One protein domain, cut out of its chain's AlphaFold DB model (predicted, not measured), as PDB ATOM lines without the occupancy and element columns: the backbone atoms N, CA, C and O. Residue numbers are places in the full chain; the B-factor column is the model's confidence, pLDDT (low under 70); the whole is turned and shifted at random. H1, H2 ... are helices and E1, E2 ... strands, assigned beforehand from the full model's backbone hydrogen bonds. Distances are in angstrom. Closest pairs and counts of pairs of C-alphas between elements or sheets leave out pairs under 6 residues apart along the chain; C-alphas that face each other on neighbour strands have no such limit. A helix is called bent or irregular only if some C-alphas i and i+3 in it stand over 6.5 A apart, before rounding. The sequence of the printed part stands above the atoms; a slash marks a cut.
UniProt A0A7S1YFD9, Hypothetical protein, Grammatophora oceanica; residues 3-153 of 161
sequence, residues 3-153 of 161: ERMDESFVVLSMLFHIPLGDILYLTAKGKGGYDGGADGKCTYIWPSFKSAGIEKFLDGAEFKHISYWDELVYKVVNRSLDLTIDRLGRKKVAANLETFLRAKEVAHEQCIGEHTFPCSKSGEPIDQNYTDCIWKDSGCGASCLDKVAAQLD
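Overview. This is residues 3 to 153 of the 161 residues of the protein "Hypothetical protein" of Grammatophora oceanica (UniProt A0A7S1YFD9). A flat, open frame with few contacts: the long helix H3 makes one side, H4 turns from its end to make the next, and H1 sits in the corner between them. H5 packs on the far part of H4, with the small hairpin E1 and E2 beside it, and two long stretches, residues 17 to 51 and 112 to 132, make much of the rest; residues 52 to 57 of H2 and 61 to 66 and 68 to 77 of H3 stick out. The printed part has 151 residues with five named helices and two named strands, in the order H1 H2 H3 H4 E1 E2 H5, and is mostly helix; the sheet, E1 - E2, is antiparallel. It is loose, with a radius of gyration of the C-alphas of 19.2 A, and spans 48 by 45 by 22 A.

Arrangement. H1, residues 3 to 16, touches H3, residues 61 to 88, with its residues 8 to 14 alone; the closest C-alphas, of Val 11 and Ile 85, are 6.9 A apart, and the tilt of 36 degrees, the same way, is only just steep. H1 touches H4, residues 90 to 111, with its residues 6 to 11 alone, the closest C-alphas being those of Val 10 and Leu 97 at 6.1 A; the steep tilt of 69 degrees, opposite ways, is only just short of about perpendicular. H2, residues 52 to 59, is close to H3 but not clearly touching, Phe 57 and Phe 63 having the closest C-alphas at 6.3 A. H4 touches H5, residues 142 to 152, with its residues 103 to 111 alone, at a steep tilt of 57 degrees, opposite ways; the closest C-alphas, of Cys 111 and Cys 144, are 5.7 A apart. E1, residues 133 to 135, and E2, residues 138 to 140, form an antiparallel hairpin, with N 138 and O 135 within hydrogen-bond range at 2.8 A. In H2 and H4 every O i to N i+4 pair is within hydrogen-bond range; in H1 9 of 10 are, in H3 22 of 24 and in H5 6 of 7.

Along the chain. H1 begins at C-alpha 3 (94.053, 61.946, 33.104) and measures 21.4 A from first to last C-alpha; it is irregular, with C-alphas 3 and 6 8.4 A apart. H2 measures 10.6 A. H3 measures 39.0 A, from (115.401, 53.788, 39.969); it has a kink of 54 degrees near residue 68 and is irregular, with C-alphas 66 and 69 7.5 A apart. H4 measures 30.4 A, E1 5.5 A, E2 5.7 A and H5 15.4 A, ending at C-alpha 152 (71.533, 72.619, 26.959).

Size, cuts and confidence. The two C-alphas farthest apart, of Ala 61 and Gln 151, are 51.8 A apart. The printed part has no cut; the links H1 to H2 and H4 to E1 are long. Mean pLDDT of the printed part is 92.8, and residue 38 is under 70.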
ATOM      1  N   GLU A   3      93.664  60.724  33.828       95.69
ATOM      2  CA  GLU A   3      94.053  61.946  33.104       95.69
ATOM      3  C   GLU A   3      93.186  62.200  31.861       95.69
ATOM      4  O   GLU A   3      93.201  63.291  31.301       95.69
ATOM      5  N   ARG A   4      92.424  61.187  31.430       97.12
ATOM      6  CA  ARG A   4      91.504  61.220  30.286       97.12
ATOM      7  C   ARG A   4      90.090  60.832  30.724       97.12
ATOM      8  O   ARG A   4      89.381  60.150  29.986       97.12
ATOM      9  N   MET A   5      89.700  61.179  31.952       96.81
ATOM     10  CA  MET A   5      88.417  60.772  32.535       96.81
ATOM     11  C   MET A   5      87.224  61.285  31.722       96.81
ATOM     12  O   MET A   5      86.348  60.492  31.392       96.81
ATOM     13  N   ASP A   6      87.237  62.558  31.321       97.81
ATOM     14  CA  ASP A   6      86.163  63.163  30.516       97.81
ATOM     15  C   ASP A   6      86.003  62.456  29.162       97.81
ATOM     16  O   ASP A   6      84.913  62.036  28.782       97.81
ATOM     17  N   GLU A   7      87.114  62.226  28.462       98.19
ATOM     18  CA  GLU A   7      87.115  61.474  27.205       98.19
ATOM     19  C   GLU A   7      86.675  60.015  27.404       98.19
ATOM     20  O   GLU A   7      85.937  59.474  26.582       98.19
ATOM     21  N   SER A   8      87.075  59.385  28.514       98.00
ATOM     22  CA  SER A   8      86.654  58.024  28.864       98.00
ATOM     23  C   SER A   8      85.143  57.945  29.098       98.00
ATOM     24  O   SER A   8      84.525  56.981  28.651       98.00
ATOM     25  N   PHE A   9      84.538  58.941  29.753       97.56
ATOM     26  CA  PHE A   9      83.088  58.991  29.952       97.56
ATOM     27  C   PHE A   9      82.327  59.229  28.657       97.56
ATOM     28  O   PHE A   9      81.332  58.555  28.418       97.56
ATOM     29  N   VAL A  10      82.811  60.107  27.783       97.94
ATOM     30  CA  VAL A  10      82.182  60.322  26.474       97.94
ATOM     31  C   VAL A  10      82.234  59.050  25.626       97.94
ATOM     32  O   VAL A  10      81.231  58.656  25.037       97.94
ATOM     33  N   VAL A  11      83.374  58.354  25.607       97.81
ATOM     34  CA  VAL A  11      83.493  57.047  24.940       97.81
ATOM     35  C   VAL A  11      82.531  56.024  25.550       97.81
ATOM     36  O   VAL A  11      81.874  55.295  24.811       97.81
ATOM     37  N   LEU A  12      82.413  55.981  26.880       97.44
ATOM     38  CA  LEU A  12      81.482  55.104  27.592       97.44
ATOM     39  C   LEU A  12      80.023  55.396  27.214       97.44
ATOM     40  O   LEU A  12      79.284  54.472  26.880       97.44
ATOM     41  N   SER A  13      79.637  56.673  27.214       96.94
ATOM     42  CA  SER A  13      78.313  57.146  26.805       96.94
ATOM     43  C   SER A  13      77.987  56.697  25.381       96.94
ATOM     44  O   SER A  13      76.927  56.123  25.144       96.94
ATOM     45  N   MET A  14      78.936  56.837  24.451       96.75
ATOM     46  CA  MET A  14      78.762  56.391  23.068       96.75
ATOM     47  C   MET A  14      78.648  54.868  22.926       96.75
ATOM     48  O   MET A  14      77.894  54.403  22.077       96.75
ATOM     49  N   LEU A  15      79.390  54.090  23.721       96.88
ATOM     50  CA  LEU A  15      79.342  52.621  23.686       96.88
ATOM     51  C   LEU A  15      78.037  52.058  24.251       96.88
ATOM     52  O   LEU A  15      77.568  51.023  23.784       96.88
ATOM     53  N   PHE A  16      77.485  52.710  25.273       96.50
ATOM     54  CA  PHE A  16      76.304  52.236  25.992       96.50
ATOM     55  C   PHE A  16      75.021  52.986  25.643       96.50
ATOM     56  O   PHE A  16      73.979  52.681  26.214       96.50
ATOM     57  N   HIS A  17      75.084  53.928  24.699       94.81
ATOM     58  CA  HIS A  17      73.959  54.784  24.323       94.81
ATOM     59  C   HIS A  17      73.356  55.529  25.523       94.81
ATOM     60  O   HIS A  17      72.140  55.655  25.644       94.81
ATOM     61  N   ILE A  18      74.224  56.008  26.416       95.44
ATOM     62  CA  ILE A  18      73.834  56.816  27.575       95.44
ATOM     63  C   ILE A  18      73.856  58.293  27.146       95.44
ATOM     64  O   ILE A  18      74.844  58.702  26.525       95.44
ATOM     65  N   PRO A  19      72.817  59.087  27.452       95.75
ATOM     66  CA  PRO A  19      72.809  60.536  27.242       95.75
ATOM     67  C   PRO A  19      74.061  61.239  27.789       95.75
ATOM     68  O   PRO A  19      74.670  60.790  28.762       95.75
ATOM     69  N   LEU A  20      74.477  62.349  27.167       95.88
ATOM     70  CA  LEU A  20      75.644  63.096  27.654       95.88
ATOM     71  C   LEU A  20      75.358  63.818  28.980       95.88
ATOM     72  O   LEU A  20      76.296  64.028  29.748       95.88
ATOM     73  N   GLY A  21      74.102  64.183  29.264       96.38
ATOM     74  CA  GLY A  21      73.702  64.770  30.543       96.38
ATOM     75  C   GLY A  21      73.878  63.812  31.711       96.38
ATOM     76  O   GLY A  21      74.426  64.204  32.738       96.38
ATOM     77  N   ASP A  22      73.553  62.534  31.513       95.19
ATOM     78  CA  ASP A  22      73.647  61.484  32.539       95.19
ATOM     79  C   ASP A  22      75.086  61.192  33.002       95.19
ATOM     80  O   ASP A  22      75.300  60.571  34.046       95.19
ATOM     81  N   ILE A  23      76.093  61.615  32.230       95.94
ATOM     82  CA  ILE A  23      77.512  61.503  32.602       95.94
ATOM     83  C   ILE A  23      78.107  62.827  33.100       95.94
ATOM     84  O   ILE A  23      79.311  62.883  33.377       95.94
ATOM     85  N   LEU A  24      77.311  63.901  33.200       95.94
ATOM     86  CA  LEU A  24      77.759  65.144  33.821       95.94
ATOM     87  C   LEU A  24      78.065  64.919  35.299       95.94
ATOM     88  O   LEU A  24      77.427  64.135  35.998       95.94
ATOM     89  N   TYR A  25      79.068  65.638  35.788       94.50
ATOM     90  CA  TYR A  25      79.476  65.544  37.178       94.50
ATOM     91  C   TYR A  25      80.091  66.850  37.667       94.50
ATOM     92  O   TYR A  25      80.683  67.618  36.905       94.50
ATOM     93  N   LEU A  26      79.997  67.059  38.979       91.25
ATOM     94  CA  LEU A  26      80.678  68.138  39.685       91.25
ATOM     95  C   LEU A  26      81.934  67.603  40.372       91.25
ATOM     96  O   LEU A  26      82.002  66.456  40.818       91.25
ATOM     97  N   THR A  27      82.942  68.456  40.507       85.69
ATOM     98  CA  THR A  27      84.112  68.163  41.339       85.69
ATOM     99  C   THR A  27      83.699  68.179  42.807       85.69
ATOM    100  O   THR A  27      83.584  69.244  43.408       85.69
ATOM    101  N   ALA A  28      83.478  66.997  43.383       72.31
ATOM    102  CA  ALA A  28      82.923  66.857  44.730       72.31
ATOM    103  C   ALA A  28      83.891  67.260  45.858       72.31
ATOM    104  O   ALA A  28      83.453  67.651  46.936       72.31
ATOM    105  N   LYS A  29      85.210  67.134  45.644       77.94
ATOM    106  CA  LYS A  29      86.230  67.306  46.693       77.94
ATOM    107  C   LYS A  29      87.460  68.013  46.139       77.94
ATOM    108  O   LYS A  29      88.170  67.477  45.290       77.94
ATOM    109  N   GLY A  30      87.705  69.226  46.625       76.38
ATOM    110  CA  GLY A  30      88.834  70.061  46.225       76.38
ATOM    111  C   GLY A  30      89.717  70.436  47.409       76.38
ATOM    112  O   GLY A  30      89.270  70.480  48.556       76.38
ATOM    113  N   LYS A  31      90.986  70.741  47.122       84.06
ATOM    114  CA  LYS A  31      91.912  71.307  48.112       84.06
ATOM    115  C   LYS A  31      91.290  72.538  48.786       84.06
ATOM    116  O   LYS A  31      90.711  73.383  48.108       84.06
ATOM    117  N   GLY A  32      91.438  72.646  50.102       83.75
ATOM    118  CA  GLY A  32      90.889  73.758  50.880       83.75
ATOM    119  C   GLY A  32      89.419  73.617  51.284       83.75
ATOM    120  O   GLY A  32      88.921  74.495  51.984       83.75
ATOM    121  N   GLY A  33      88.742  72.539  50.875       86.69
ATOM    122  CA  GLY A  33      87.406  72.177  51.350       86.69
ATOM    123  C   GLY A  33      87.429  71.207  52.533       86.69
ATOM    124  O   GLY A  33      88.482  70.912  53.103       86.69
ATOM    125  N   TYR A  34      86.253  70.679  52.870       89.38
ATOM    126  CA  TYR A  34      86.068  69.663  53.903       89.38
ATOM    127  C   TYR A  34      85.359  68.441  53.322       89.38
ATOM    128  O   TYR A  34      84.425  68.574  52.539       89.38
ATOM    129  N   ASP A  35      85.809  67.260  53.727       85.94
ATOM    130  CA  ASP A  35      85.210  65.976  53.385       85.94
ATOM    131  C   ASP A  35      84.408  65.441  54.576       85.94
ATOM    132  O   ASP A  35      84.978  65.266  55.648       85.94
ATOM    133  N   GLY A  36      83.113  65.171  54.401       80.00
ATOM    134  CA  GLY A  36      82.251  64.632  55.461       80.00
ATOM    135  C   GLY A  36      82.521  63.164  55.799       80.00
ATOM    136  O   GLY A  36      82.233  62.730  56.920       80.00
ATOM    137  N   GLY A  37      83.101  62.412  54.858       74.88
ATOM    138  CA  GLY A  37      83.456  61.006  55.020       74.88
ATOM    139  C   GLY A  37      82.305  60.094  55.475       74.88
ATOM    140  O   GLY A  37      81.138  60.471  55.581       74.88
ATOM    141  N   ALA A  38      82.639  58.837  55.776       68.44
ATOM    142  CA  ALA A  38      81.648  57.849  56.212       68.44
ATOM    143  C   ALA A  38      81.187  58.033  57.670       68.44
ATOM    144  O   ALA A  38      80.091  57.568  58.001       68.44
ATOM    145  N   ASP A  39      82.003  58.710  58.485       76.38
ATOM    146  CA  ASP A  39      81.851  58.855  59.940       76.38
ATOM    147  C   ASP A  39      81.103  60.140  60.346       76.38
ATOM    148  O   ASP A  39      80.980  60.432  61.536       76.38
ATOM    149  N   GLY A  40      80.635  60.931  59.370       74.81
ATOM    150  CA  GLY A  40      79.920  62.192  59.601       74.81
ATOM    151  C   GLY A  40      80.805  63.328  60.123       74.81
ATOM    152  O   GLY A  40      80.301  64.286  60.707       74.81
ATOM    153  N   LYS A  41      82.129  63.220  59.954       87.31
ATOM    154  CA  LYS A  41      83.105  64.221  60.398       87.31
ATOM    155  C   LYS A  41      83.669  64.973  59.205       87.31
ATOM    156  O   LYS A  41      84.311  64.375  58.351       87.31
ATOM    157  N   CYS A  42      83.546  66.294  59.233       90.44
ATOM    158  CA  CYS A  42      84.136  67.175  58.235       90.44
ATOM    159  C   CYS A  42      85.654  67.309  58.427       90.44
ATOM    160  O   CYS A  42      86.141  68.014  59.310       90.44
ATOM    161  N   THR A  43      86.413  66.619  57.580       91.31
ATOM    162  CA  THR A  43      87.877  66.573  57.583       91.31
ATOM    163  C   THR A  43      88.436  67.534  56.543       91.31
ATOM    164  O   THR A  43      88.087  67.451  55.369       91.31
ATOM    165  N   TYR A  44      89.323  68.439  56.954       92.00
ATOM    166  CA  TYR A  44      89.925  69.404  56.034       92.00
ATOM    167  C   TYR A  44      90.806  68.719  54.980       92.00
ATOM    168  O   TYR A  44      91.705  67.938  55.310       92.00
ATOM    169  N   ILE A  45      90.576  69.053  53.710       90.69
ATOM    170  CA  ILE A  45      91.312  68.509  52.569       90.69
ATOM    171  C   ILE A  45      92.550  69.373  52.335       90.69
ATOM    172  O   ILE A  45      92.517  70.396  51.640       90.69
ATOM    173  N   TRP A  46      93.664  68.936  52.915       91.38
ATOM    174  CA  TRP A  46      94.950  69.593  52.728       91.38
ATOM    175  C   TRP A  46      95.394  69.546  51.259       91.38
ATOM    176  O   TRP A  46      95.299  68.494  50.619       91.38
ATOM    177  N   PRO A  47      95.927  70.655  50.713       90.12
ATOM    178  CA  PRO A  47      96.593  70.623  49.421       90.12
ATOM    179  C   PRO A  47      97.711  69.579  49.423       90.12
ATOM    180  O   PRO A  47      98.532  69.530  50.341       90.12
ATOM    181  N   SER A  48      97.769  68.763  48.375       88.56
ATOM    182  CA  SER A  48      98.877  67.833  48.195       88.56
ATOM    183  C   SER A  48     100.181  68.608  48.007       88.56
ATOM    184  O   SER A  48     100.242  69.555  47.222       88.56
ATOM    185  N   PHE A  49     101.237  68.183  48.696       92.69
ATOM    186  CA  PHE A  49     102.588  68.693  48.501       92.69
ATOM    187  C   PHE A  49     103.556  67.520  48.349       92.69
ATOM    188  O   PHE A  49     103.346  66.446  48.914       92.69
ATOM    189  N   LYS A  50     104.623  67.722  47.576       94.19
ATOM    190  CA  LYS A  50     105.725  66.766  47.461       94.19
ATOM    191  C   LYS A  50     106.909  67.325  48.233       94.19
ATOM    192  O   LYS A  50     107.326  68.453  47.990       94.19
ATOM    193  N   SER A  51     107.428  66.562  49.190       96.12
ATOM    194  CA  SER A  51     108.704  66.905  49.815       96.12
ATOM    195  C   SER A  51     109.852  66.565  48.861       96.12
ATOM    196  O   SER A  51     109.719  65.664  48.033       96.12
ATOM    197  N   ALA A  52     111.005  67.217  49.025       97.50
ATOM    198  CA  ALA A  52     112.193  66.921  48.218       97.50
ATOM    199  C   ALA A  52     112.618  65.439  48.303       97.50
ATOM    200  O   ALA A  52     113.117  64.870  47.337       97.50
ATOM    201  N   GLY A  53     112.393  64.791  49.454       97.44
ATOM    202  CA  GLY A  53     112.658  63.362  49.629       97.44
ATOM    203  C   GLY A  53     111.722  62.479  48.800       97.44
ATOM    204  O   GLY A  53     112.188  61.544  48.153       97.44
ATOM    205  N   ILE A  54     110.424  62.799  48.777       96.44
ATOM    206  CA  ILE A  54     109.440  62.082  47.954       96.44
ATOM    207  C   ILE A  54     109.706  62.314  46.468       96.44
ATOM    208  O   ILE A  54     109.670  61.365  45.698       96.44
ATOM    209  N   GLU A  55     110.014  63.543  46.061       97.38
ATOM    210  CA  GLU A  55     110.361  63.857  44.672       97.38
ATOM    211  C   GLU A  55     111.577  63.048  44.203       97.38
ATOM    212  O   GLU A  55     111.492  62.306  43.227       97.38
ATOM    213  N   LYS A  56     112.660  63.058  44.991       97.81
ATOM    214  CA  LYS A  56     113.848  62.239  44.722       97.81
ATOM    215  C   LYS A  56     113.532  60.742  44.646       97.81
ATOM    216  O   LYS A  56     114.133  60.039  43.836       97.81
ATOM    217  N   PHE A  57     112.638  60.243  45.501       97.38
ATOM    218  CA  PHE A  57     112.217  58.844  45.476       97.38
ATOM    219  C   PHE A  57     111.455  58.504  44.189       97.38
ATOM    220  O   PHE A  57     111.817  57.537  43.524       97.38
ATOM    221  N   LEU A  58     110.463  59.319  43.807       96.44
ATOM    222  CA  LEU A  58     109.662  59.131  42.591       96.44
ATOM    223  C   LEU A  58     110.518  59.170  41.312       96.44
ATOM    224  O   LEU A  58     110.254  58.426  40.369       96.44
ATOM    225  N   ASP A  59     111.577  59.980  41.295       96.62
ATOM    226  CA  ASP A  59     112.518  60.050  40.170       96.62
ATOM    227  C   ASP A  59     113.555  58.912  40.163       96.62
ATOM    228  O   ASP A  59     114.206  58.644  39.139       96.62
ATOM    229  N   GLY A  60     113.713  58.235  41.301       97.50
ATOM    230  CA  GLY A  60     114.702  57.196  41.540       97.50
ATOM    231  C   GLY A  60     114.433  55.894  40.783       97.50
ATOM    232  O   GLY A  60     113.312  55.568  40.393       97.50
ATOM    233  N   ALA A  61     115.496  55.106  40.599       97.81
ATOM    234  CA  ALA A  61     115.401  53.788  39.969       97.81
ATOM    235  C   ALA A  61     114.529  52.812  40.777       97.81
ATOM    236  O   ALA A  61     113.876  51.955  40.193       97.81
ATOM    237  N   GLU A  62     114.495  52.970  42.103       97.56
ATOM    238  CA  GLU A  62     113.671  52.157  42.999       97.56
ATOM    239  C   GLU A  62     112.178  52.303  42.680       97.56
ATOM    240  O   GLU A  62     111.527  51.307  42.374       97.56
ATOM    241  N   PHE A  63     111.651  53.535  42.658       97.81
ATOM    242  CA  PHE A  63     110.242  53.767  42.336       97.81
ATOM    243  C   PHE A  63     109.894  53.294  40.919       97.81
ATOM    244  O   PHE A  63     108.876  52.635  40.708       97.81
ATOM    245  N   LYS A  64     110.762  53.571  39.940       97.25
ATOM    246  CA  LYS A  64     110.576  53.115  38.551       97.25
ATOM    247  C   LYS A  64     110.552  51.595  38.432       97.25
ATOM    248  O   LYS A  64     109.807  51.056  37.624       97.25
ATOM    249  N   HIS A  65     111.349  50.897  39.238       97.81
ATOM    250  CA  HIS A  65     111.357  49.443  39.253       97.81
ATOM    251  C   HIS A  65     110.044  48.882  39.813       97.81
ATOM    252  O   HIS A  65     109.449  48.008  39.188       97.81
ATOM    253  N   ILE A  66     109.560  49.411  40.944       97.62
ATOM    254  CA  ILE A  66     108.315  48.919  41.563       97.62
ATOM    255  C   ILE A  66     107.055  49.305  40.773       97.62
ATOM    256  O   ILE A  66     106.093  48.548  40.779       97.62
ATOM    257  N   SER A  67     107.067  50.439  40.064       97.75
ATOM    258  CA  SER A  67     105.927  50.933  39.269       97.75
ATOM    259  C   SER A  67     105.945  50.486  37.804       97.75
ATOM    260  O   SER A  67     105.012  50.784  37.060       97.75
ATOM    261  N   TYR A  68     106.970  49.741  37.376       97.69
ATOM    262  CA  TYR A  68     107.149  49.342  35.977       97.69
ATOM    263  C   TYR A  68     105.910  48.658  35.379       97.69
ATOM    264  O   TYR A  68     105.480  48.985  34.271       97.69
ATOM    265  N   TRP A  69     105.318  47.710  36.111       98.19
ATOM    266  CA  TRP A  69     104.154  46.965  35.628       98.19
ATOM    267  C   TRP A  69     102.895  47.829  35.569       98.19
ATOM    268  O   TRP A  69     102.138  47.720  34.604       98.19
ATOM    269  N   ASP A  70     102.713  48.731  36.531       97.44
ATOM    270  CA  ASP A  70     101.603  49.685  36.526       97.44
ATOM    271  C   ASP A  70     101.725  50.657  35.348       97.44
ATOM    272  O   ASP A  70     100.743  50.910  34.651       97.44
ATOM    273  N   GLU A  71     102.936  51.139  35.051       96.62
ATOM    274  CA  GLU A  71     103.202  51.992  33.889       96.62
ATOM    275  C   GLU A  71     102.914  51.257  32.570       96.62
ATOM    276  O   GLU A  71     102.356  51.831  31.628       96.62
ATOM    277  N   LEU A  72     103.257  49.967  32.490       97.81
ATOM    278  CA  LEU A  72     102.949  49.152  31.319       97.81
ATOM    279  C   LEU A  72     101.435  48.982  31.140       97.81
ATOM    280  O   LEU A  72     100.925  49.206  30.039       97.81
ATOM    281  N   VAL A  73     100.704  48.641  32.205       98.00
ATOM    282  CA  VAL A  73      99.236  48.535  32.176       98.00
ATOM    283  C   VAL A  73      98.615  49.877  31.799       98.00
ATOM    284  O   VAL A  73      97.754  49.928  30.921       98.00
ATOM    285  N   TYR A  74      99.096  50.976  32.376       97.38
ATOM    286  CA  TYR A  74      98.662  52.329  32.048       97.38
ATOM    287  C   TYR A  74      98.788  52.632  30.549       97.38
ATOM    288  O   TYR A  74      97.840  53.119  29.923       97.38
ATOM    289  N   LYS A  75      99.935  52.299  29.945       97.44
ATOM    290  CA  LYS A  75     100.180  52.464  28.503       97.44
ATOM    291  C   LYS A  75      99.246  51.596  27.658       97.44
ATOM    292  O   LYS A  75      98.685  52.083  26.676       97.44
ATOM    293  N   VAL A  76      99.044  50.337  28.047       98.12
ATOM    294  CA  VAL A  76      98.137  49.408  27.351       98.12
ATOM    295  C   VAL A  76      96.694  49.912  27.394       98.12
ATOM    296  O   VAL A  76      96.025  49.939  26.360       98.12
ATOM    297  N   VAL A  77      96.215  50.371  28.553       97.75
ATOM    298  CA  VAL A  77      94.851  50.900  28.705       97.75
ATOM    299  C   VAL A  77      94.665  52.187  27.896       97.75
ATOM    300  O   VAL A  77      93.648  52.324  27.219       97.75
ATOM    301  N   ASN A  78      95.651  53.092  27.881       98.25
ATOM    302  CA  ASN A  78      95.615  54.279  27.016       98.25
ATOM    303  C   ASN A  78      95.500  53.909  25.535       98.25
ATOM    304  O   ASN A  78      94.650  54.442  24.825       98.25
ATOM    305  N   ARG A  79      96.303  52.942  25.077       98.19
ATOM    306  CA  ARG A  79      96.232  52.471  23.691       98.19
ATOM    307  C   ARG A  79      94.884  51.824  23.374       98.19
ATOM    308  O   ARG A  79      94.369  52.005  22.274       98.19
ATOM    309  N   SER A  80      94.312  51.080  24.319       98.19
ATOM    310  CA  SER A  80      92.981  50.481  24.179       98.19
ATOM    311  C   SER A  80      91.889  51.548  24.015       98.19
ATOM    312  O   SER A  80      91.036  51.426  23.132       98.19
ATOM    313  N   LEU A  81      91.957  52.633  24.798       98.31
ATOM    314  CA  LEU A  81      91.058  53.781  24.656       98.31
ATOM    315  C   LEU A  81      91.188  54.413  23.263       98.31
ATOM    316  O   LEU A  81      90.181  54.582  22.582       98.31
ATOM    317  N   ASP A  82      92.410  54.664  22.785       98.62
ATOM    318  CA  ASP A  82      92.633  55.244  21.452       98.62
ATOM    319  C   ASP A  82      92.060  54.383  20.323       98.62
ATOM    320  O   ASP A  82      91.429  54.903  19.407       98.62
ATOM    321  N   LEU A  83      92.258  53.063  20.394       98.62
ATOM    322  CA  LEU A  83      91.709  52.127  19.411       98.62
ATOM    323  C   LEU A  83      90.177  52.092  19.449       98.62
ATOM    324  O   LEU A  83      89.534  51.889  18.419       98.62
ATOM    325  N   THR A  84      89.582  52.287  20.624       98.44
ATOM    326  CA  THR A  84      88.127  52.386  20.777       98.44
ATOM    327  C   THR A  84      87.606  53.681  20.157       98.44
ATOM    328  O   THR A  84      86.639  53.651  19.400       98.44
ATOM    329  N   ILE A  85      88.297  54.798  20.384       98.50
ATOM    330  CA  ILE A  85      88.002  56.090  19.751       98.50
ATOM    331  C   ILE A  85      88.119  55.990  18.223       98.50
ATOM    332  O   ILE A  85      87.271  56.515  17.504       98.50
ATOM    333  N   ASP A  86      89.140  55.294  17.713       98.56
ATOM    334  CA  ASP A  86      89.300  55.044  16.277       98.56
ATOM    335  C   ASP A  86      88.083  54.317  15.694       98.56
ATOM    336  O   ASP A  86      87.579  54.710  14.642       98.56
ATOM    337  N   ARG A  87      87.575  53.297  16.399       98.25
ATOM    338  CA  ARG A  87      86.398  52.516  15.984       98.25
ATOM    339  C   ARG A  87      85.096  53.311  16.046       98.25
ATOM    340  O   ARG A  87      84.269  53.161  15.156       98.25
ATOM    341  N   LEU A  88      84.918  54.146  17.069       97.12
ATOM    342  CA  LEU A  88      83.748  55.023  17.220       97.12
ATOM    343  C   LEU A  88      83.777  56.234  16.272       97.12
ATOM    344  O   LEU A  88      82.758  56.892  16.064       97.12
ATOM    345  N   GLY A  89      84.949  56.535  15.708       98.12
ATOM    346  CA  GLY A  89      85.195  57.679  14.846       98.12
ATOM    347  C   GLY A  89      85.693  58.893  15.630       98.12
ATOM    348  O   GLY A  89      84.922  59.596  16.285       98.12
ATOM    349  N   ARG A  90      86.985  59.216  15.472       98.25
ATOM    350  CA  ARG A  90      87.662  60.335  16.162       98.25
ATOM    351  C   ARG A  90      86.901  61.659  16.112       98.25
ATOM    352  O   ARG A  90      86.806  62.338  17.125       98.25
ATOM    353  N   LYS A  91      86.359  62.031  14.947       98.06
ATOM    354  CA  LYS A  91      85.620  63.297  14.781       98.06
ATOM    355  C   LYS A  91      84.343  63.339  15.622       98.06
ATOM    356  O   LYS A  91      84.032  64.378  16.187       98.06
ATOM    357  N   LYS A  92      83.632  62.211  15.714       96.75
ATOM    358  CA  LYS A  92      82.394  62.089  16.490       96.75
ATOM    359  C   LYS A  92      82.686  62.160  17.987       96.75
ATOM    360  O   LYS A  92      82.058  62.942  18.688       96.75
ATOM    361  N   VAL A  93      83.702  61.424  18.446       97.88
ATOM    362  CA  VAL A  93      84.161  61.489  19.842       97.88
ATOM    363  C   VAL A  93      84.593  62.909  20.210       97.88
ATOM    364  O   VAL A  93      84.178  63.414  21.245       97.88
ATOM    365  N   ALA A  94      85.376  63.579  19.357       98.25
ATOM    366  CA  ALA A  94      85.827  64.947  19.610       98.25
ATOM    367  C   ALA A  94      84.662  65.946  19.715       98.25
ATOM    368  O   ALA A  94      84.665  66.777  20.618       98.25
ATOM    369  N   ALA A  95      83.652  65.835  18.845       97.06
ATOM    370  CA  ALA A  95      82.463  66.684  18.901       97.06
ATOM    371  C   ALA A  95      81.655  66.464  20.193       97.06
ATOM    372  O   ALA A  95      81.276  67.427  20.858       97.06
ATOM    373  N   ASN A  96      81.447  65.205  20.590       96.62
ATOM    374  CA  ASN A  96      80.763  64.889  21.845       96.62
ATOM    375  C   ASN A  96      81.564  65.360  23.063       96.62
ATOM    376  O   ASN A  96      80.979  65.876  24.011       96.62
ATOM    377  N   LEU A  97      82.894  65.237  23.026       98.00
ATOM    378  CA  LEU A  97      83.771  65.728  24.084       98.00
ATOM    379  C   LEU A  97      83.711  67.250  24.211       98.00
ATOM    380  O   LEU A  97      83.616  67.756  25.321       98.00
ATOM    381  N   GLU A  98      83.709  67.989  23.103       98.06
ATOM    382  CA  GLU A  98      83.560  69.447  23.129       98.06
ATOM    383  C   GLU A  98      82.207  69.875  23.720       98.06
ATOM    384  O   GLU A  98      82.141  70.788  24.543       98.06
ATOM    385  N   THR A  99      81.115  69.211  23.336       96.88
ATOM    386  CA  THR A  99      79.790  69.456  23.926       96.88
ATOM    387  C   THR A  99      79.769  69.135  25.417       96.88
ATOM    388  O   THR A  99      79.332  69.970  26.206       96.88
ATOM    389  N   PHE A 100      80.309  67.981  25.811       97.56
ATOM    390  CA  PHE A 100      80.404  67.572  27.207       97.56
ATOM    391  C   PHE A 100      81.206  68.574  28.049       97.56
ATOM    392  O   PHE A 100      80.746  68.994  29.104       97.56
ATOM    393  N   LEU A 101      82.378  69.009  27.574       97.88
ATOM    394  CA  LEU A 101      83.226  69.961  28.299       97.88
ATOM    395  C   LEU A 101      82.545  71.324  28.472       97.88
ATOM    396  O   LEU A 101      82.630  71.907  29.549       97.88
ATOM    397  N   ARG A 102      81.826  71.810  27.450       97.62
ATOM    398  CA  ARG A 102      81.028  73.042  27.561       97.62
ATOM    399  C   ARG A 102      79.912  72.900  28.593       97.62
ATOM    400  O   ARG A 102      79.752  73.777  29.433       97.62
ATOM    401  N   ALA A 103      79.171  71.795  28.553       97.06
ATOM    402  CA  ALA A 103      78.100  71.536  29.509       97.06
ATOM    403  C   ALA A 103      78.622  71.392  30.944       97.06
ATOM    404  O   ALA A 103      78.024  71.923  31.875       97.06
ATOM    405  N   LYS A 104      79.772  70.737  31.118       97.00
ATOM    406  CA  LYS A 104      80.451  70.599  32.408       97.00
ATOM    407  C   LYS A 104      80.883  71.948  32.985       97.00
ATOM    408  O   LYS A 104      80.742  72.142  34.188       97.00
ATOM    409  N   GLU A 105      81.371  72.875  32.159       96.50
ATOM    410  CA  GLU A 105      81.712  74.230  32.614       96.50
ATOM    411  C   GLU A 105      80.466  74.984  33.092       96.50
ATOM    412  O   GLU A 105      80.439  75.484  34.213       96.50
ATOM    413  N   VAL A 106      79.389  74.966  32.299       96.31
ATOM    414  CA  VAL A 106      78.103  75.575  32.681       96.31
ATOM    415  C   VAL A 106      77.566  74.962  33.978       96.31
ATOM    416  O   VAL A 106      77.131  75.684  34.874       96.31
ATOM    417  N   ALA A 107      77.636  73.637  34.114       95.50
ATOM    418  CA  ALA A 107      77.259  72.941  35.336       95.50
ATOM    419  C   ALA A 107      78.116  73.366  36.533       95.50
ATOM    420  O   ALA A 107      77.594  73.550  37.627       95.50
ATOM    421  N   HIS A 108      79.421  73.551  36.348       93.31
ATOM    422  CA  HIS A 108      80.306  74.014  37.412       93.31
ATOM    423  C   HIS A 108      79.928  75.424  37.882       93.31
ATOM    424  O   HIS A 108      79.796  75.651  39.084       93.31
ATOM    425  N   GLU A 109      79.704  76.345  36.943       92.81
ATOM    426  CA  GLU A 109      79.332  77.732  37.230       92.81
ATOM    427  C   GLU A 109      77.973  77.842  37.928       92.81
ATOM    428  O   GLU A 109      77.843  78.564  38.918       92.81
ATOM    429  N   GLN A 110      76.965  77.121  37.433       93.31
ATOM    430  CA  GLN A 110      75.604  77.200  37.963       93.31
ATOM    431  C   GLN A 110      75.448  76.392  39.249       93.31
ATOM    432  O   GLN A 110      74.894  76.877  40.234       93.31
ATOM    433  N   CYS A 111      75.964  75.164  39.281       90.94
ATOM    434  CA  CYS A 111      75.618  74.247  40.353       90.94
ATOM    435  C   CYS A 111      76.445  74.452  41.616       90.94
ATOM    436  O   CYS A 111      75.903  74.215  42.690       90.94
ATOM    437  N   ILE A 112      77.705  74.911  41.559       83.38
ATOM    438  CA  ILE A 112      78.562  75.017  42.764       83.38
ATOM    439  C   ILE A 112      77.971  75.874  43.883       83.38
ATOM    440  O   ILE A 112      78.204  75.585  45.056       83.38
ATOM    441  N   GLY A 113      77.223  76.921  43.537       78.50
ATOM    442  CA  GLY A 113      76.581  77.794  44.518       78.50
ATOM    443  C   GLY A 113      75.222  77.298  45.014       78.50
ATOM    444  O   GLY A 113      74.778  77.745  46.070       78.50
ATOM    445  N   GLU A 114      74.563  76.409  44.269       79.62
ATOM    446  CA  GLU A 114      73.174  76.006  44.520       79.62
ATOM    447  C   GLU A 114      73.036  74.781  45.427       79.62
ATOM    448  O   GLU A 114      72.013  74.638  46.095       79.62
ATOM    449  N   HIS A 115      74.035  73.896  45.471       79.62
ATOM    450  CA  HIS A 115      73.932  72.667  46.251       79.62
ATOM    451  C   HIS A 115      74.552  72.795  47.642       79.62
ATOM    452  O   HIS A 115      75.612  73.389  47.851       79.62
ATOM    453  N   THR A 116      73.895  72.163  48.609       83.25
ATOM    454  CA  THR A 116      74.387  72.065  49.981       83.25
ATOM    455  C   THR A 116      75.185  70.776  50.131       83.25
ATOM    456  O   THR A 116      74.618  69.681  50.157       83.25
ATOM    457  N   PHE A 117      76.509  70.903  50.230       86.00
ATOM    458  CA  PHE A 117      77.383  69.794  50.610       86.00
ATOM    459  C   PHE A 117      77.154  69.375  52.074       86.00
ATOM    460  O   PHE A 117      76.700  70.189  52.877       86.00
ATOM    461  N   PRO A 118      77.552  68.157  52.484       88.94
ATOM    462  CA  PRO A 118      77.432  67.712  53.879       88.94
ATOM    463  C   PRO A 118      78.348  68.442  54.866       88.94
ATOM    464  O   PRO A 118      78.231  68.240  56.071       88.94
ATOM    465  N   CYS A 119      79.275  69.265  54.371       89.12
ATOM    466  CA  CYS A 119      80.173  70.070  55.185       89.12
ATOM    467  C   CYS A 119      80.054  71.545  54.829       89.12
ATOM    468  O   CYS A 119      80.106  71.926  53.658       89.12
ATOM    469  N   SER A 120      79.959  72.385  55.856       88.44
ATOM    470  CA  SER A 120      80.031  73.832  55.708       88.44
ATOM    471  C   SER A 120      81.446  74.284  55.314       88.44
ATOM    472  O   SER A 120      82.433  73.555  55.450       88.44
ATOM    473  N   LYS A 121      81.574  75.554  54.909       86.06
ATOM    474  CA  LYS A 121      82.882  76.191  54.672       86.06
ATOM    475  C   LYS A 121      83.749  76.291  55.940       86.06
ATOM    476  O   LYS A 121      84.957  76.443  55.809       86.06
ATOM    477  N   SER A 122      83.150  76.228  57.135       89.62
ATOM    478  CA  SER A 122      83.865  76.207  58.423       89.62
ATOM    479  C   SER A 122      84.235  74.794  58.889       89.62
ATOM    480  O   SER A 122      84.907  74.654  59.909       89.62
ATOM    481  N   GLY A 123      83.839  73.752  58.149       89.69
ATOM    482  CA  GLY A 123      84.070  72.362  58.540       89.69
ATOM    483  C   GLY A 123      83.073  71.842  59.570       89.69
ATOM    484  O   GLY A 123      83.394  70.927  60.325       89.69
ATOM    485  N   GLU A 124      81.875  72.418  59.621       92.31
ATOM    486  CA  GLU A 124      80.781  71.918  60.451       92.31
ATOM    487  C   GLU A 124      79.905  70.957  59.636       92.31
ATOM    488  O   GLU A 124      79.609  71.251  58.471       92.31
ATOM    489  N   PRO A 125      79.491  69.813  60.212       90.94
ATOM    490  CA  PRO A 125      78.593  68.889  59.536       90.94
ATOM    491  C   PRO A 125      77.213  69.522  59.352       90.94
ATOM    492  O   PRO A 125      76.678  70.163  60.257       90.94
ATOM    493  N   ILE A 126      76.633  69.309  58.176       89.69
ATOM    494  CA  ILE A 126      75.272  69.713  57.832       89.69
ATOM    495  C   ILE A 126      74.384  68.466  57.883       89.69
ATOM    496  O   ILE A 126      74.774  67.395  57.417       89.69
ATOM    497  N   ASP A 127      73.196  68.591  58.481       87.81
ATOM    498  CA  ASP A 127      72.226  67.495  58.551       87.81
ATOM    499  C   ASP A 127      71.805  67.069  57.135       87.81
ATOM    500  O   ASP A 127      71.518  67.902  56.273       87.81
ATOM    501  N   GLN A 128      71.788  65.755  56.899       82.88
ATOM    502  CA  GLN A 128      71.578  65.158  55.581       82.88
ATOM    503  C   GLN A 128      70.254  65.589  54.931       82.88
ATOM    504  O   GLN A 128      70.197  65.703  53.708       82.88
ATOM    505  N   ASN A 129      69.221  65.902  55.722       87.44
ATOM    506  CA  ASN A 129      67.930  66.386  55.218       87.44
ATOM    507  C   ASN A 129      68.018  67.762  54.536       87.44
ATOM    508  O   ASN A 129      67.079  68.170  53.858       87.44
ATOM    509  N   TYR A 130      69.129  68.478  54.723       87.38
ATOM    510  CA  TYR A 130      69.400  69.776  54.109       87.38
ATOM    511  C   TYR A 130      70.455  69.702  53.002       87.38
ATOM    512  O   TYR A 130      70.826  70.738  52.452       87.38
ATOM    513  N   THR A 131      70.946  68.501  52.679       87.44
ATOM    514  CA  THR A 131      71.905  68.268  51.593       87.44
ATOM    515  C   THR A 131      71.191  67.817  50.321       87.44
ATOM    516  O   THR A 131      70.162  67.152  50.393       87.44
ATOM    517  N   ASP A 132      71.758  68.132  49.154       87.38
ATOM    518  CA  ASP A 132      71.267  67.654  47.844       87.38
ATOM    519  C   ASP A 132      72.073  66.435  47.358       87.38
ATOM    520  O   ASP A 132      72.380  66.297  46.176       87.38
ATOM    521  N   CYS A 133      72.519  65.587  48.288       87.94
ATOM    522  CA  CYS A 133      73.362  64.427  48.004       87.94
ATOM    523  C   CYS A 133      72.539  63.139  47.985       87.94
ATOM    524  O   CYS A 133      71.814  62.843  48.935       87.94
ATOM    525  N   ILE A 134      72.704  62.333  46.930       88.62
ATOM    526  CA  ILE A 134      72.002  61.049  46.768       88.62
ATOM    527  C   ILE A 134      72.315  60.090  47.924       88.62
ATOM    528  O   ILE A 134      71.422  59.420  48.446       88.62
ATOM    529  N   TRP A 135      73.582  60.001  48.341       86.69
ATOM    530  CA  TRP A 135      73.979  59.125  49.441       86.69
ATOM    531  C   TRP A 135      75.165  59.686  50.218       86.69
ATOM    532  O   TRP A 135      76.274  59.744  49.695       86.69
ATOM    533  N   LYS A 136      74.944  60.049  51.489       84.19
ATOM    534  CA  LYS A 136      75.951  60.697  52.345       84.19
ATOM    535  C   LYS A 136      76.568  61.915  51.641       84.19
ATOM    536  O   LYS A 136      75.879  62.897  51.418       84.19
ATOM    537  N   ASP A 137      77.843  61.837  51.285       82.12
ATOM    538  CA  ASP A 137      78.635  62.852  50.591       82.12
ATOM    539  C   ASP A 137      78.826  62.571  49.095       82.12
ATOM    540  O   ASP A 137      79.665  63.187  48.441       82.12
ATOM    541  N   SER A 138      78.058  61.629  48.550       86.56
ATOM    542  CA  SER A 138      78.137  61.185  47.163       86.56
ATOM    543  C   SER A 138      76.921  61.634  46.355       86.56
ATOM    544  O   SER A 138      75.786  61.611  46.837       86.56
ATOM    545  N   GLY A 139      77.167  61.999  45.093       88.06
ATOM    546  CA  GLY A 139      76.115  62.373  44.144       88.06
ATOM    547  C   GLY A 139      75.405  63.680  44.499       88.06
ATOM    548  O   GLY A 139      74.193  63.764  44.354       88.06
ATOM    549  N   CYS A 140      76.134  64.666  45.024       88.81
ATOM    550  CA  CYS A 140      75.576  65.977  45.345       88.81
ATOM    551  C   CYS A 140      75.336  66.817  44.085       88.81
ATOM    552  O   CYS A 140      76.150  66.784  43.161       88.81
ATOM    553  N   GLY A 141      74.256  67.601  44.074       91.06
ATOM    554  CA  GLY A 141      73.952  68.519  42.976       91.06
ATOM    555  C   GLY A 141      73.282  67.855  41.772       91.06
ATOM    556  O   GLY A 141      73.198  68.486  40.719       91.06
ATOM    557  N   ALA A 142      72.811  66.609  41.905       91.75
ATOM    558  CA  ALA A 142      72.178  65.856  40.818       91.75
ATOM    559  C   ALA A 142      70.996  66.628  40.207       91.75
ATOM    560  O   ALA A 142      70.939  66.824  38.999       91.75
ATOM    561  N   SER A 143      70.139  67.202  41.056       92.00
ATOM    562  CA  SER A 143      68.995  68.010  40.623       92.00
ATOM    563  C   SER A 143      69.398  69.233  39.787       92.00
ATOM    564  O   SER A 143      68.625  69.702  38.952       92.00
ATOM    565  N   CYS A 144      70.580  69.807  40.037       94.06
ATOM    566  CA  CYS A 144      71.102  70.919  39.243       94.06
ATOM    567  C   CYS A 144      71.708  70.434  37.921       94.06
ATOM    568  O   CYS A 144      71.457  71.040  36.880       94.06
ATOM    569  N   LEU A 145      72.445  69.320  37.948       94.94
ATOM    570  CA  LEU A 145      72.998  68.696  36.746       94.94
ATOM    571  C   LEU A 145      71.896  68.362  35.731       94.94
ATOM    572  O   LEU A 145      72.030  68.736  34.567       94.94
ATOM    573  N   ASP A 146      70.777  67.789  36.181       94.88
ATOM    574  CA  ASP A 146      69.621  67.473  35.327       94.88
ATOM    575  C   ASP A 146      69.035  68.726  34.657       94.88
ATOM    576  O   ASP A 146      68.685  68.723  33.476       94.88
ATOM    577  N   LYS A 147      68.951  69.846  35.391       95.44
ATOM    578  CA  LYS A 147      68.468  71.120  34.833       95.44
ATOM    579  C   LYS A 147      69.408  71.652  33.763       95.44
ATOM    580  O   LYS A 147      68.933  72.143  32.743       95.44
ATOM    581  N   VAL A 148      70.718  71.578  33.994       95.75
ATOM    582  CA  VAL A 148      71.723  72.024  33.023       95.75
ATOM    583  C   VAL A 148      71.674  71.148  31.775       95.75
ATOM    584  O   VAL A 148      71.664  71.681  30.665       95.75
ATOM    585  N   ALA A 149      71.571  69.828  31.942       96.25
ATOM    586  CA  ALA A 149      71.426  68.895  30.832       96.25
ATOM    587  C   ALA A 149      70.187  69.215  29.978       96.25
ATOM    588  O   ALA A 149      70.301  69.377  28.760       96.25
ATOM    589  N   ALA A 150      69.036  69.428  30.625       96.12
ATOM    590  CA  ALA A 150      67.791  69.797  29.958       96.12
ATOM    591  C   ALA A 150      67.852  71.182  29.284       96.12
ATOM    592  O   ALA A 150      67.321  71.357  28.191       96.12
ATOM    593  N   GLN A 151      68.499  72.175  29.906       95.88
ATOM    594  CA  GLN A 151      68.657  73.519  29.329       95.88
ATOM    595  C   GLN A 151      69.534  73.528  28.076       95.88
ATOM    596  O   GLN A 151      69.270  74.293  27.149       95.88
ATOM    597  N   LEU A 152      70.593  72.719  28.074       95.56
ATOM    598  CA  LEU A 152      71.533  72.619  26.959       95.56
ATOM    599  C   LEU A 152      71.095  71.599  25.902       95.56
ATOM    600  O   LEU A 152      71.754  71.498  24.868       95.56
ATOM    601  N   ASP A 153      70.009  70.870  26.165       94.62
ATOM    602  CA  ASP A 153      69.445  69.840  25.295       94.62
ATOM    603  C   ASP A 153      70.490  68.790  24.867       94.62
ATOM    604  O   ASP A 153      70.555  68.350  23.723       94.62
TER     605      ASP A 153